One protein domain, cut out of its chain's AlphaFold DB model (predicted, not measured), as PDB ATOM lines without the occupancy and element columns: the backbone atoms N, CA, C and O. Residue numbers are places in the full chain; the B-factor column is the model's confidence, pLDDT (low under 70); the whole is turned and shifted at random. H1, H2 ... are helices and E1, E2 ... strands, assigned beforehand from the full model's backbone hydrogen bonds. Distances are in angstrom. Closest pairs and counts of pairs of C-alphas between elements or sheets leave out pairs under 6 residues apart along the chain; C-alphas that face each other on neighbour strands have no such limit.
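AT A GLANCE: This is residues 2 to 86 of the 694 residues of an uncharacterized protein of Nitrospira sp (UniProt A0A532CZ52). A narrow two-stranded ribbon, E1 and E2, has the short helices H3 and H4 beyond one end; residues 6 to 11 and 62 to 68 stick out in opposite directions. The 85 printed residues, in order H1 H2 E1 H3 H4 E2, are mixed in class, under half in named elements. The outline is loose and flat, 49 by 48 by 19 A, radius of gyration of the C-alphas 17.2 A.

IN THESE COORDINATES: E1, residues 27 to 32, begins at C-alpha (-31.152, 14.318, 94.093) and spans 16.8 A; E2, 75 to 80, spans 17.1 A and ends at (-33.139, 11.489, 96.574). H3 is 37 to 44, 10.4 A; H4 50 to 55, 8.9 A; H1 2 to 7, 8.6 A; H2 9 to 12, 5.4 A.

HOW THE PARTS SIT: E1 and E2 are antiparallel at 161 degrees; N 28 and O 79 are 2.8 A apart, within hydrogen-bond range. H3 and H4 only just touch, with 3 pairs of C-alphas within 8 A, closest Val 38 and Asp 52, 6.0 A, at a steep tilt of 50 degrees, opposite ways. H1 and H2 touch only at the corner, closest C-alphas Leu 5 and Thr 12, 6.7 A. In H1, H3 and H4 every O i to N i+4 pair is within range; H2 is too short for one.

THE WHOLE: The C-alphas farthest apart, Leu 50 and Leu 83, are 48.8 A apart. The printed part has no cut; links H2 to E1 and H4 to E2 are long. Confidence is under 70 at residues 2 to 5, 8 to 13, 62 to 66 and 83 to 84.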
ATOM      1  N   GLN A   2     -29.840 -21.555  82.996       54.62
ATOM      2  CA  GLN A   2     -31.320 -21.449  82.948       54.62
ATOM      3  C   GLN A   2     -32.060 -22.338  83.962       54.62
ATOM      4  O   GLN A   2     -32.950 -21.862  84.647       54.62
ATOM      5  N   LYS A   3     -31.645 -23.600  84.126       60.19
ATOM      6  CA  LYS A   3     -32.227 -24.510  85.128       60.19
ATOM      7  C   LYS A   3     -31.996 -24.039  86.572       60.19
ATOM      8  O   LYS A   3     -32.850 -24.180  87.424       60.19
ATOM      9  N   LEU A   4     -30.852 -23.402  86.822       60.38
ATOM     10  CA  LEU A   4     -30.479 -22.857  88.129       60.38
ATOM     11  C   LEU A   4     -31.181 -21.514  88.401       60.38
ATOM     12  O   LEU A   4     -31.547 -21.249  89.531       60.38
ATOM     13  N   LEU A   5     -31.431 -20.714  87.360       62.31
ATOM     14  CA  LEU A   5     -32.272 -19.511  87.405       62.31
ATOM     15  C   LEU A   5     -33.755 -19.843  87.641       62.31
ATOM     16  O   LEU A   5     -34.456 -19.044  88.246       62.31
ATOM     17  N   HIS A   6     -34.228 -20.993  87.150       70.62
ATOM     18  CA  HIS A   6     -35.617 -21.432  87.302       70.62
ATOM     19  C   HIS A   6     -35.868 -22.116  88.653       70.62
ATOM     20  O   HIS A   6     -36.847 -21.800  89.319       70.62
ATOM     21  N   ASP A   7     -34.961 -23.006  89.069       73.81
ATOM     22  CA  ASP A   7     -35.146 -23.836  90.264       73.81
ATOM     23  C   ASP A   7     -34.553 -23.191  91.535       73.81
ATOM     24  O   ASP A   7     -35.020 -23.474  92.636       73.81
ATOM     25  N   HIS A   8     -33.529 -22.336  91.394       62.62
ATOM     26  CA  HIS A   8     -32.776 -21.719  92.501       62.62
ATOM     27  C   HIS A   8     -32.374 -20.254  92.220       62.62
ATOM     28  O   HIS A   8     -31.177 -19.917  92.257       62.62
ATOM     29  N   PRO A   9     -33.331 -19.359  91.905       62.81
ATOM     30  CA  PRO A   9     -33.039 -17.961  91.577       62.81
ATOM     31  C   PRO A   9     -32.242 -17.235  92.676       62.81
ATOM     32  O   PRO A   9     -31.405 -16.381  92.371       62.81
ATOM     33  N   GLU A  10     -32.401 -17.621  93.944       60.84
ATOM     34  CA  GLU A  10     -31.665 -17.084  95.094       60.84
ATOM     35  C   GLU A  10     -30.141 -17.248  94.985       60.84
ATOM     36  O   GLU A  10     -29.386 -16.437  95.521       60.84
ATOM     37  N   ARG A  11     -29.670 -18.256  94.238       63.81
ATOM     38  CA  ARG A  11     -28.237 -18.519  94.011       63.81
ATOM     39  C   ARG A  11     -27.631 -17.669  92.894       63.81
ATOM     40  O   ARG A  11     -26.441 -17.794  92.614       63.81
ATOM     41  N   THR A  12     -28.434 -16.828  92.247       65.12
ATOM     42  CA  THR A  12     -28.019 -15.981  91.114       65.12
ATOM     43  C   THR A  12     -28.055 -14.485  91.431       65.12
ATOM     44  O   THR A  12     -27.889 -13.651  90.542       65.12
ATOM     45  N   LEU A  13     -28.235 -14.128  92.706       68.69
ATOM     46  CA  LEU A  13     -28.261 -12.744  93.162       68.69
ATOM     47  C   LEU A  13     -26.839 -12.180  93.280       68.69
ATOM     48  O   LEU A  13     -26.079 -12.549  94.172       68.69
ATOM     49  N   SER A  14     -26.513 -11.223  92.414       74.94
ATOM     50  CA  SER A  14     -25.314 -10.388  92.527       74.94
ATOM     51  C   SER A  14     -25.707  -8.994  93.011       74.94
ATOM     52  O   SER A  14     -26.644  -8.396  92.485       74.94
ATOM     53  N   ARG A  15     -24.992  -8.459  94.006       80.00
ATOM     54  CA  ARG A  15     -25.175  -7.081  94.489       80.00
ATOM     55  C   ARG A  15     -24.023  -6.208  94.016       80.00
ATOM     56  O   ARG A  15     -22.862  -6.591  94.133       80.00
ATOM     57  N   LEU A  16     -24.355  -5.027  93.510       84.31
ATOM     58  CA  LEU A  16     -23.383  -4.018  93.111       84.31
ATOM     59  C   LEU A  16     -23.238  -3.003  94.242       84.31
ATOM     60  O   LEU A  16     -24.233  -2.463  94.722       84.31
ATOM     61  N   LEU A  17     -22.002  -2.764  94.671       82.81
ATOM     62  CA  LEU A  17     -21.684  -1.808  95.725       82.81
ATOM     63  C   LEU A  17     -20.965  -0.611  95.111       82.81
ATOM     64  O   LEU A  17     -19.943  -0.769  94.447       82.81
ATOM     65  N   ALA A  18     -21.494   0.584  95.359       83.94
ATOM     66  CA  ALA A  18     -20.874   1.845  94.977       83.94
ATOM     67  C   ALA A  18     -20.539   2.620  96.260       83.94
ATOM     68  O   ALA A  18     -21.419   3.286  96.808       83.94
ATOM     69  N   PRO A  19     -19.299   2.528  96.773       79.88
ATOM     70  CA  PRO A  19     -18.905   3.161  98.026       79.88
ATOM     71  C   PRO A  19     -18.641   4.663  97.813       79.88
ATOM     72  O   PRO A  19     -17.512   5.148  97.907       79.88
ATOM     73  N   ARG A  20     -19.706   5.396  97.468       86.12
ATOM     74  CA  ARG A  20     -19.747   6.856  97.356       86.12
ATOM     75  C   ARG A  20     -20.463   7.418  98.578       86.12
ATOM     76  O   ARG A  20     -21.546   6.951  98.929       86.12
ATOM     77  N   ARG A  21     -19.894   8.450  99.193       86.00
ATOM     78  CA  ARG A  21     -20.586   9.218 100.223       86.00
ATOM     79  C   ARG A  21     -21.597  10.137  99.546       86.00
ATOM     80  O   ARG A  21     -21.241  10.915  98.662       86.00
ATOM     81  N   LEU A  22     -22.861   9.990  99.919       85.94
ATOM     82  CA  LEU A  22     -23.952  10.784  99.371       85.94
ATOM     83  C   LEU A  22     -24.277  11.932 100.326       85.94
ATOM     84  O   LEU A  22     -24.403  11.723 101.533       85.94
ATOM     85  N   ASP A  23     -24.442  13.122  99.770       84.50
ATOM     86  CA  ASP A  23     -24.851  14.317 100.492       84.50
ATOM     87  C   ASP A  23     -26.332  14.200 100.878       84.50
ATOM     88  O   ASP A  23     -27.127  13.638 100.117       84.50
ATOM     89  N   PRO A  24     -26.739  14.691 102.060       83.75
ATOM     90  CA  PRO A  24     -28.132  14.645 102.495       83.75
ATOM     91  C   PRO A  24     -29.029  15.533 101.619       83.75
ATOM     92  O   PRO A  24     -28.577  16.527 101.054       83.75
ATOM     93  N   ASN A  25     -30.321  15.195 101.535       84.56
ATOM     94  CA  ASN A  25     -31.346  15.963 100.810       84.56
ATOM     95  C   ASN A  25     -31.006  16.304  99.343       84.56
ATOM     96  O   ASN A  25     -31.497  17.295  98.805       84.56
ATOM     97  N   THR A  26     -30.192  15.480  98.685       88.62
ATOM     98  CA  THR A  26     -29.679  15.721  97.332       88.62
ATOM     99  C   THR A  26     -30.267  14.706  96.354       88.62
ATOM    100  O   THR A  26     -30.399  13.521  96.674       88.62
ATOM    101  N   ALA A  27     -30.679  15.176  95.175       92.12
ATOM    102  CA  ALA A  27     -31.152  14.318  94.093       92.12
ATOM    103  C   ALA A  27     -29.954  13.767  93.310       92.12
ATOM    104  O   ALA A  27     -29.059  14.516  92.924       92.12
ATOM    105  N   TYR A  28     -29.949  12.459  93.085       91.81
ATOM    106  CA  TYR A  28     -28.907  11.742  92.370       91.81
ATOM    107  C   TYR A  28     -29.493  10.971  91.197       91.81
ATOM    108  O   TYR A  28     -30.603  10.439  91.259       91.81
ATOM    109  N   TYR A  29     -28.678  10.867  90.154       91.50
ATOM    110  CA  TYR A  29     -28.915  10.016  89.004       91.50
ATOM    111  C   TYR A  29     -27.946   8.836  89.071       91.50
ATOM    112  O   TYR A  29     -26.728   9.035  89.068       91.50
ATOM    113  N   ALA A  30     -28.466   7.616  89.191       91.94
ATOM    114  CA  ALA A  30     -27.653   6.406  89.174       91.94
ATOM    115  C   ALA A  30     -27.702   5.761  87.790       91.94
ATOM    116  O   ALA A  30     -28.781   5.511  87.259       91.94
ATOM    117  N   CYS A  31     -26.527   5.443  87.245       91.44
ATOM    118  CA  CYS A  31     -26.374   4.715  85.988       91.44
ATOM    119  C   CYS A  31     -25.574   3.435  86.220       91.44
ATOM    120  O   CYS A  31     -24.474   3.470  86.778       91.44
ATOM    121  N   LEU A  32     -26.102   2.314  85.738       91.50
ATOM    122  CA  LEU A  32     -25.373   1.063  85.617       91.50
ATOM    123  C   LEU A  32     -24.670   1.024  84.260       91.50
ATOM    124  O   LEU A  32     -25.326   1.002  83.218       91.50
ATOM    125  N   VAL A  33     -23.340   0.996  84.287       91.06
ATOM    126  CA  VAL A  33     -22.477   1.013  83.098       91.06
ATOM    127  C   VAL A  33     -21.472  -0.147  83.151       91.06
ATOM    128  O   VAL A  33     -21.104  -0.583  84.247       91.06
ATOM    129  N   PRO A  34     -21.017  -0.678  82.003       89.69
ATOM    130  CA  PRO A  34     -20.062  -1.782  81.971       89.69
ATOM    131  C   PRO A  34     -18.647  -1.330  82.350       89.69
ATOM    132  O   PRO A  34     -18.100  -0.429  81.726       89.69
ATOM    133  N   THR A  35     -18.013  -2.009  83.309       86.62
ATOM    134  CA  THR A  35     -16.630  -1.710  83.737       86.62
ATOM    135  C   THR A  35     -15.571  -2.066  82.687       86.62
ATOM    136  O   THR A  35     -14.506  -1.453  82.652       86.62
ATOM    137  N   TYR A  36     -15.843  -3.060  81.836       89.31
ATOM    138  CA  TYR A  36     -14.906  -3.571  80.830       89.31
ATOM    139  C   TYR A  36     -15.262  -3.088  79.422       89.31
ATOM    140  O   TYR A  36     -16.441  -3.002  79.070       89.31
ATOM    141  N   ASP A  37     -14.244  -2.833  78.599       86.12
ATOM    142  CA  ASP A  37     -14.388  -2.309  77.235       86.12
ATOM    143  C   ASP A  37     -15.191  -3.251  76.329       86.12
ATOM    144  O   ASP A  37     -15.993  -2.789  75.526       86.12
ATOM    145  N   VAL A  38     -15.089  -4.569  76.532       88.88
ATOM    146  CA  VAL A  38     -15.932  -5.567  75.843       88.88
ATOM    147  C   VAL A  38     -17.418  -5.272  76.054       88.88
ATOM    148  O   VAL A  38     -18.196  -5.265  75.105       88.88
ATOM    149  N   GLY A  39     -17.816  -4.978  77.297       87.06
ATOM    150  CA  GLY A  39     -19.197  -4.633  77.628       87.06
ATOM    151  C   GLY A  39     -19.612  -3.272  77.067       87.06
ATOM    152  O   GLY A  39     -20.763  -3.106  76.665       87.06
ATOM    153  N   ARG A  40     -18.677  -2.314  76.993       89.81
ATOM    154  CA  ARG A  40     -18.893  -1.010  76.344       89.81
ATOM    155  C   ARG A  40     -19.154  -1.188  74.846       89.81
ATOM    156  O   ARG A  40     -20.176  -0.711  74.365       89.81
ATOM    157  N   LYS A  41     -18.282  -1.918  74.141       87.94
ATOM    158  CA  LYS A  41     -18.416  -2.242  72.712       87.94
ATOM    159  C   LYS A  41     -19.731  -2.962  72.427       87.94
ATOM    160  O   LYS A  41     -20.500  -2.513  71.583       87.94
ATOM    161  N   ALA A  42     -20.035  -3.999  73.211       87.88
ATOM    162  CA  ALA A  42     -21.288  -4.742  73.112       87.88
ATOM    163  C   ALA A  42     -22.519  -3.833  73.269       87.88
ATOM    164  O   ALA A  42     -23.447  -3.907  72.469       87.88
ATOM    165  N   GLY A  43     -22.524  -2.957  74.279       86.38
ATOM    166  CA  GLY A  43     -23.649  -2.059  74.547       86.38
ATOM    167  C   GLY A  43     -23.797  -0.903  73.551       86.38
ATOM    168  O   GLY A  43     -24.892  -0.365  73.425       86.38
ATOM    169  N   LEU A  44     -22.729  -0.528  72.841       88.38
ATOM    170  CA  LEU A  44     -22.742   0.510  71.800       88.38
ATOM    171  C   LEU A  44     -22.914  -0.056  70.378       88.38
ATOM    172  O   LEU A  44     -23.017   0.714  69.427       88.38
ATOM    173  N   GLY A  45     -22.959  -1.384  70.224       86.69
ATOM    174  CA  GLY A  45     -23.048  -2.047  68.919       86.69
ATOM    175  C   GLY A  45     -21.739  -2.030  68.117       86.69
ATOM    176  O   GLY A  45     -21.766  -2.190  66.899       86.69
ATOM    177  N   GLU A  46     -20.598  -1.831  68.778       88.88
ATOM    178  CA  GLU A  46     -19.269  -1.906  68.162       88.88
ATOM    179  C   GLU A  46     -18.826  -3.379  68.002       88.88
ATOM    180  O   GLU A  46     -19.188  -4.229  68.823       88.88
ATOM    181  N   PRO A  47     -18.029  -3.719  66.971       86.75
ATOM    182  CA  PRO A  47     -17.553  -5.085  66.768       86.75
ATOM    183  C   PRO A  47     -16.616  -5.538  67.901       86.75
ATOM    184  O   PRO A  47     -15.690  -4.821  68.284       86.75
ATOM    185  N   ILE A  48     -16.842  -6.753  68.408       85.81
ATOM    186  CA  ILE A  48     -16.046  -7.388  69.470       85.81
ATOM    187  C   ILE A  48     -15.077  -8.383  68.825       85.81
ATOM    188  O   ILE A  48     -15.497  -9.239  68.044       85.81
ATOM    189  N   THR A  49     -13.786  -8.281  69.141       86.19
ATOM    190  CA  THR A  49     -12.772  -9.247  68.686       86.19
ATOM    191  C   THR A  49     -12.471 -10.289  69.769       86.19
ATOM    192  O   THR A  49     -12.638 -10.025  70.957       86.19
ATOM    193  N   LEU A  50     -11.967 -11.467  69.381       77.94
ATOM    194  CA  LEU A  50     -11.551 -12.511  70.337       77.94
ATOM    195  C   LEU A  50     -10.434 -12.037  71.291       77.94
ATOM    196  O   LEU A  50     -10.329 -12.526  72.413       77.94
ATOM    197  N   GLU A  51      -9.613 -11.072  70.869       79.25
ATOM    198  CA  GLU A  51      -8.579 -10.458  71.710       79.25
ATOM    199  C   GLU A  51      -9.183  -9.546  72.793       79.25
ATOM    200  O   GLU A  51      -8.696  -9.502  73.927       79.25
ATOM    201  N   ASP A  52     -10.285  -8.854  72.481       77.31
ATOM    202  CA  ASP A  52     -11.000  -8.028  73.455       77.31
ATOM    203  C   ASP A  52     -11.579  -8.897  74.588       77.31
ATOM    204  O   ASP A  52     -11.435  -8.556  75.765       77.31
ATOM    205  N   GLU A  53     -12.166 -10.051  74.249       78.69
ATOM    206  CA  GLU A  53     -12.749 -10.990  75.221       78.69
ATOM    207  C   GLU A  53     -11.709 -11.599  76.171       78.69
ATOM    208  O   GLU A  53     -12.005 -11.832  77.344       78.69
ATOM    209  N   GLN A  54     -10.484 -11.828  75.690       80.12
ATOM    210  CA  GLN A  54      -9.408 -12.417  76.492       80.12
ATOM    211  C   GLN A  54      -8.699 -11.395  77.388       80.12
ATOM    212  O   GLN A  54      -8.268 -11.738  78.487       80.12
ATOM    213  N   THR A  55      -8.557 -10.147  76.931       80.00
ATOM    214  CA  THR A  55      -7.761  -9.130  77.641       80.00
ATOM    215  C   THR A  55      -8.531  -8.387  78.733       80.00
ATOM    216  O   THR A  55      -7.897  -7.883  79.659       80.00
ATOM    217  N   LEU A  56      -9.870  -8.315  78.650       81.81
ATOM    218  CA  LEU A  56     -10.745  -7.658  79.638       81.81
ATOM    219  C   LEU A  56     -10.242  -6.264  80.066       81.81
ATOM    220  O   LEU A  56     -10.171  -5.931  81.253       81.81
ATOM    221  N   LYS A  57      -9.881  -5.427  79.087       85.81
ATOM    222  CA  LYS A  57      -9.453  -4.039  79.332       85.81
ATOM    223  C   LYS A  57     -10.574  -3.239  80.007       85.81
ATOM    224  O   LYS A  57     -11.756  -3.470  79.748       85.81
ATOM    225  N   GLN A  58     -10.219  -2.283  80.866       85.69
ATOM    226  CA  GLN A  58     -11.191  -1.377  81.491       85.69
ATOM    227  C   GLN A  58     -11.772  -0.408  80.454       85.69
ATOM    228  O   GLN A  58     -11.047   0.079  79.589       85.69
ATOM    229  N   ALA A  59     -13.067  -0.105  80.560       84.56
ATOM    230  CA  ALA A  59     -13.760   0.815  79.654       84.56
ATOM    231  C   ALA A  59     -13.332   2.287  79.833       84.56
ATOM    232  O   ALA A  59     -13.544   3.105  78.941       84.56
ATOM    233  N   TRP A  60     -12.734   2.634  80.976       83.88
ATOM    234  CA  TRP A  60     -12.180   3.957  81.270       83.88
ATOM    235  C   TRP A  60     -10.944   3.832  82.168       83.88
ATOM    236  O   TRP A  60     -10.813   2.872  82.924       83.88
ATOM    237  N   VAL A  61     -10.041   4.817  82.111       79.19
ATOM    238  CA  VAL A  61      -8.787   4.829  82.886       79.19
ATOM    239  C   VAL A  61      -8.669   6.145  83.658       79.19
ATOM    240  O   VAL A  61      -8.933   7.214  83.113       79.19
ATOM    241  N   LYS A  62      -8.252   6.078  84.931       64.62
ATOM    242  CA  LYS A  62      -8.234   7.215  85.877       64.62
ATOM    243  C   LYS A  62      -7.328   8.388  85.452       64.62
ATOM    244  O   LYS A  62      -7.594   9.514  85.847       64.62
ATOM    245  N   ASN A  63      -6.306   8.127  84.630       63.69
ATOM    246  CA  ASN A  63      -5.309   9.107  84.168       63.69
ATOM    247  C   ASN A  63      -5.344   9.317  82.639       63.69
ATOM    248  O   ASN A  63      -4.315   9.600  82.027       63.69
ATOM    249  N   ALA A  64      -6.499   9.112  82.002       63.22
ATOM    250  CA  ALA A  64      -6.659   9.409  80.581       63.22
ATOM    251  C   ALA A  64      -6.626  10.929  80.324       63.22
ATOM    252  O   ALA A  64      -6.975  11.724  81.199       63.22
ATOM    253  N   ALA A  65      -6.214  11.336  79.118       64.94
ATOM    254  CA  ALA A  65      -6.299  12.731  78.687       64.94
ATOM    255  C   ALA A  65      -7.748  13.246  78.834       64.94
ATOM    256  O   ALA A  65      -8.680  12.479  78.576       64.94
ATOM    257  N   PRO A  66      -7.964  14.511  79.248       60.53
ATOM    258  CA  PRO A  66      -9.303  15.044  79.472       60.53
ATOM    259  C   PRO A  66     -10.114  14.992  78.172       60.53
ATOM    260  O   PRO A  66      -9.826  15.703  77.213       60.53
ATOM    261  N   GLY A  67     -11.121  14.123  78.146       70.12
ATOM    262  CA  GLY A  67     -11.993  13.896  77.001       70.12
ATOM    263  C   GLY A  67     -13.307  13.244  77.438       70.12
ATOM    264  O   GLY A  67     -13.365  12.636  78.510       70.12
ATOM    265  N   PRO A  68     -14.384  13.393  76.650       79.06
ATOM    266  CA  PRO A  68     -15.664  12.768  76.957       79.06
ATOM    267  C   PRO A  68     -15.557  11.240  76.847       79.06
ATOM    268  O   PRO A  68     -15.009  10.716  75.878       79.06
ATOM    269  N   VAL A  69     -16.103  10.524  77.832       82.75
ATOM    270  CA  VAL A  69     -16.219   9.059  77.808       82.75
ATOM    271  C   VAL A  69     -17.662   8.694  77.469       82.75
ATOM    272  O   VAL A  69     -18.579   9.032  78.215       82.75
ATOM    273  N   THR A  70     -17.864   7.989  76.357       85.38
ATOM    274  CA  THR A  70     -19.183   7.486  75.947       85.38
ATOM    275  C   THR A  70     -19.389   6.077  76.492       85.38
ATOM    276  O   THR A  70     -18.653   5.157  76.131       85.38
ATOM    277  N   LEU A  71     -20.393   5.896  77.353       89.19
ATOM    278  CA  LEU A  71     -20.731   4.608  77.965       89.19
ATOM    279  C   LEU A  71     -22.193   4.244  77.686       89.19
ATOM    280  O   LEU A  71     -23.060   5.114  77.796       89.19
ATOM    281  N   PRO A  72     -22.496   2.971  77.376       91.56
ATOM    282  CA  PRO A  72     -23.871   2.506  77.321       91.56
ATOM    283  C   PRO A  72     -24.433   2.394  78.744       91.56
ATOM    284  O   PRO A  72     -23.767   1.893  79.655       91.56
ATOM    285  N   VAL A  73     -25.671   2.846  78.930       91.81
ATOM    286  CA  VAL A  73     -26.384   2.769  80.210       91.81
ATOM    287  C   VAL A  73     -27.309   1.557  80.175       91.81
ATOM    288  O   VAL A  73     -28.300   1.548  79.451       91.81
ATOM    289  N   PHE A  74     -26.981   0.520  80.945       89.69
ATOM    290  CA  PHE A  74     -27.796  -0.699  81.021       89.69
ATOM    291  C   PHE A  74     -29.061  -0.499  81.851       89.69
ATOM    292  O   PHE A  74     -30.097  -1.091  81.565       89.69
ATOM    293  N   PHE A  75     -28.970   0.319  82.897       91.62
ATOM    294  CA  PHE A  75     -30.090   0.642  83.766       91.62
ATOM    295  C   PHE A  75     -29.856   1.999  84.419       91.62
ATOM    296  O   PHE A  75     -28.718   2.335  84.751       91.62
ATOM    297  N   GLN A  76     -30.920   2.771  84.616       93.00
ATOM    298  CA  GLN A  76     -30.844   4.079  85.251       93.00
ATOM    299  C   GLN A  76     -32.051   4.335  86.134       93.00
ATOM    300  O   GLN A  76     -33.157   3.887  85.829       93.00
ATOM    301  N   TRP A  77     -31.834   5.070  87.217       94.81
ATOM    302  CA  TRP A  77     -32.909   5.531  88.080       94.81
ATOM    303  C   TRP A  77     -32.510   6.806  88.816       94.81
ATOM    304  O   TRP A  77     -31.333   7.076  89.070       94.81
ATOM    305  N   GLU A  78     -33.526   7.571  89.185       93.38
ATOM    306  CA  GLU A  78     -33.396   8.754  90.023       93.38
ATOM    307  C   GLU A  78     -33.740   8.405  91.462       93.38
ATOM    308  O   GLU A  78     -34.677   7.651  91.739       93.38
ATOM    309  N   PHE A  79     -32.982   8.959  92.400       90.56
ATOM    310  CA  PHE A  79     -33.303   8.846  93.814       90.56
ATOM    311  C   PHE A  79     -32.860  10.099  94.563       90.56
ATOM    312  O   PHE A  79     -31.948  10.810  94.146       90.56
ATOM    313  N   ARG A  80     -33.503  10.375  95.696       86.69
ATOM    314  CA  ARG A  80     -33.139  11.489  96.574       86.69
ATOM    315  C   ARG A  80     -32.714  10.951  97.926       86.69
ATOM    316  O   ARG A  80     -33.390  10.090  98.491       86.69
ATOM    317  N   THR A  81     -31.608  11.451  98.456       83.94
ATOM    318  CA  THR A  81     -31.214  11.145  99.833       83.94
ATOM    319  C   THR A  81     -32.117  11.883 100.817       83.94
ATOM    320  O   THR A  81     -32.569  12.996 100.559       83.94
ATOM    321  N   GLY A  82     -32.421  11.244 101.947       72.88
ATOM    322  CA  GLY A  82     -33.122  11.888 103.055       72.88
ATOM    323  C   GLY A  82     -32.168  12.662 103.964       72.88
ATOM    324  O   GLY A  82     -30.995  12.875 103.644       72.88
ATOM    325  N   LEU A  83     -32.675  13.026 105.139       69.44
ATOM    326  CA  LEU A  83     -31.863  13.523 106.244       69.44
ATOM    327  C   LEU A  83     -30.769  12.493 106.588       69.44
ATOM    328  O   LEU A  83     -31.007  11.283 106.520       69.44
ATOM    329  N   ALA A  84     -29.566  12.971 106.917       67.06
ATOM    330  CA  ALA A  84     -28.435  12.103 107.238       67.06
ATOM    331  C   ALA A  84     -28.773  11.160 108.409       67.06
ATOM    332  O   ALA A  84     -29.429  11.567 109.369       67.06
ATOM    333  N   GLY A  85     -28.336   9.902 108.312       72.38
ATOM    334  CA  GLY A  85     -28.628   8.857 109.296       72.38
ATOM    335  C   GLY A  85     -28.913   7.501 108.660       72.38
ATOM    336  O   GLY A  85     -29.588   7.411 107.630       72.38
ATOM    337  N   ASP A  86     -28.396   6.443 109.268       79.69
ATOM    338  CA  ASP A  86     -28.790   5.052 109.039       79.69
ATOM    339  C   ASP A  86     -29.991   4.667 109.929       79.69
ATOM    340  O   ASP A  86     -30.639   5.527 110.534       79.69
TER     341      ASP A  86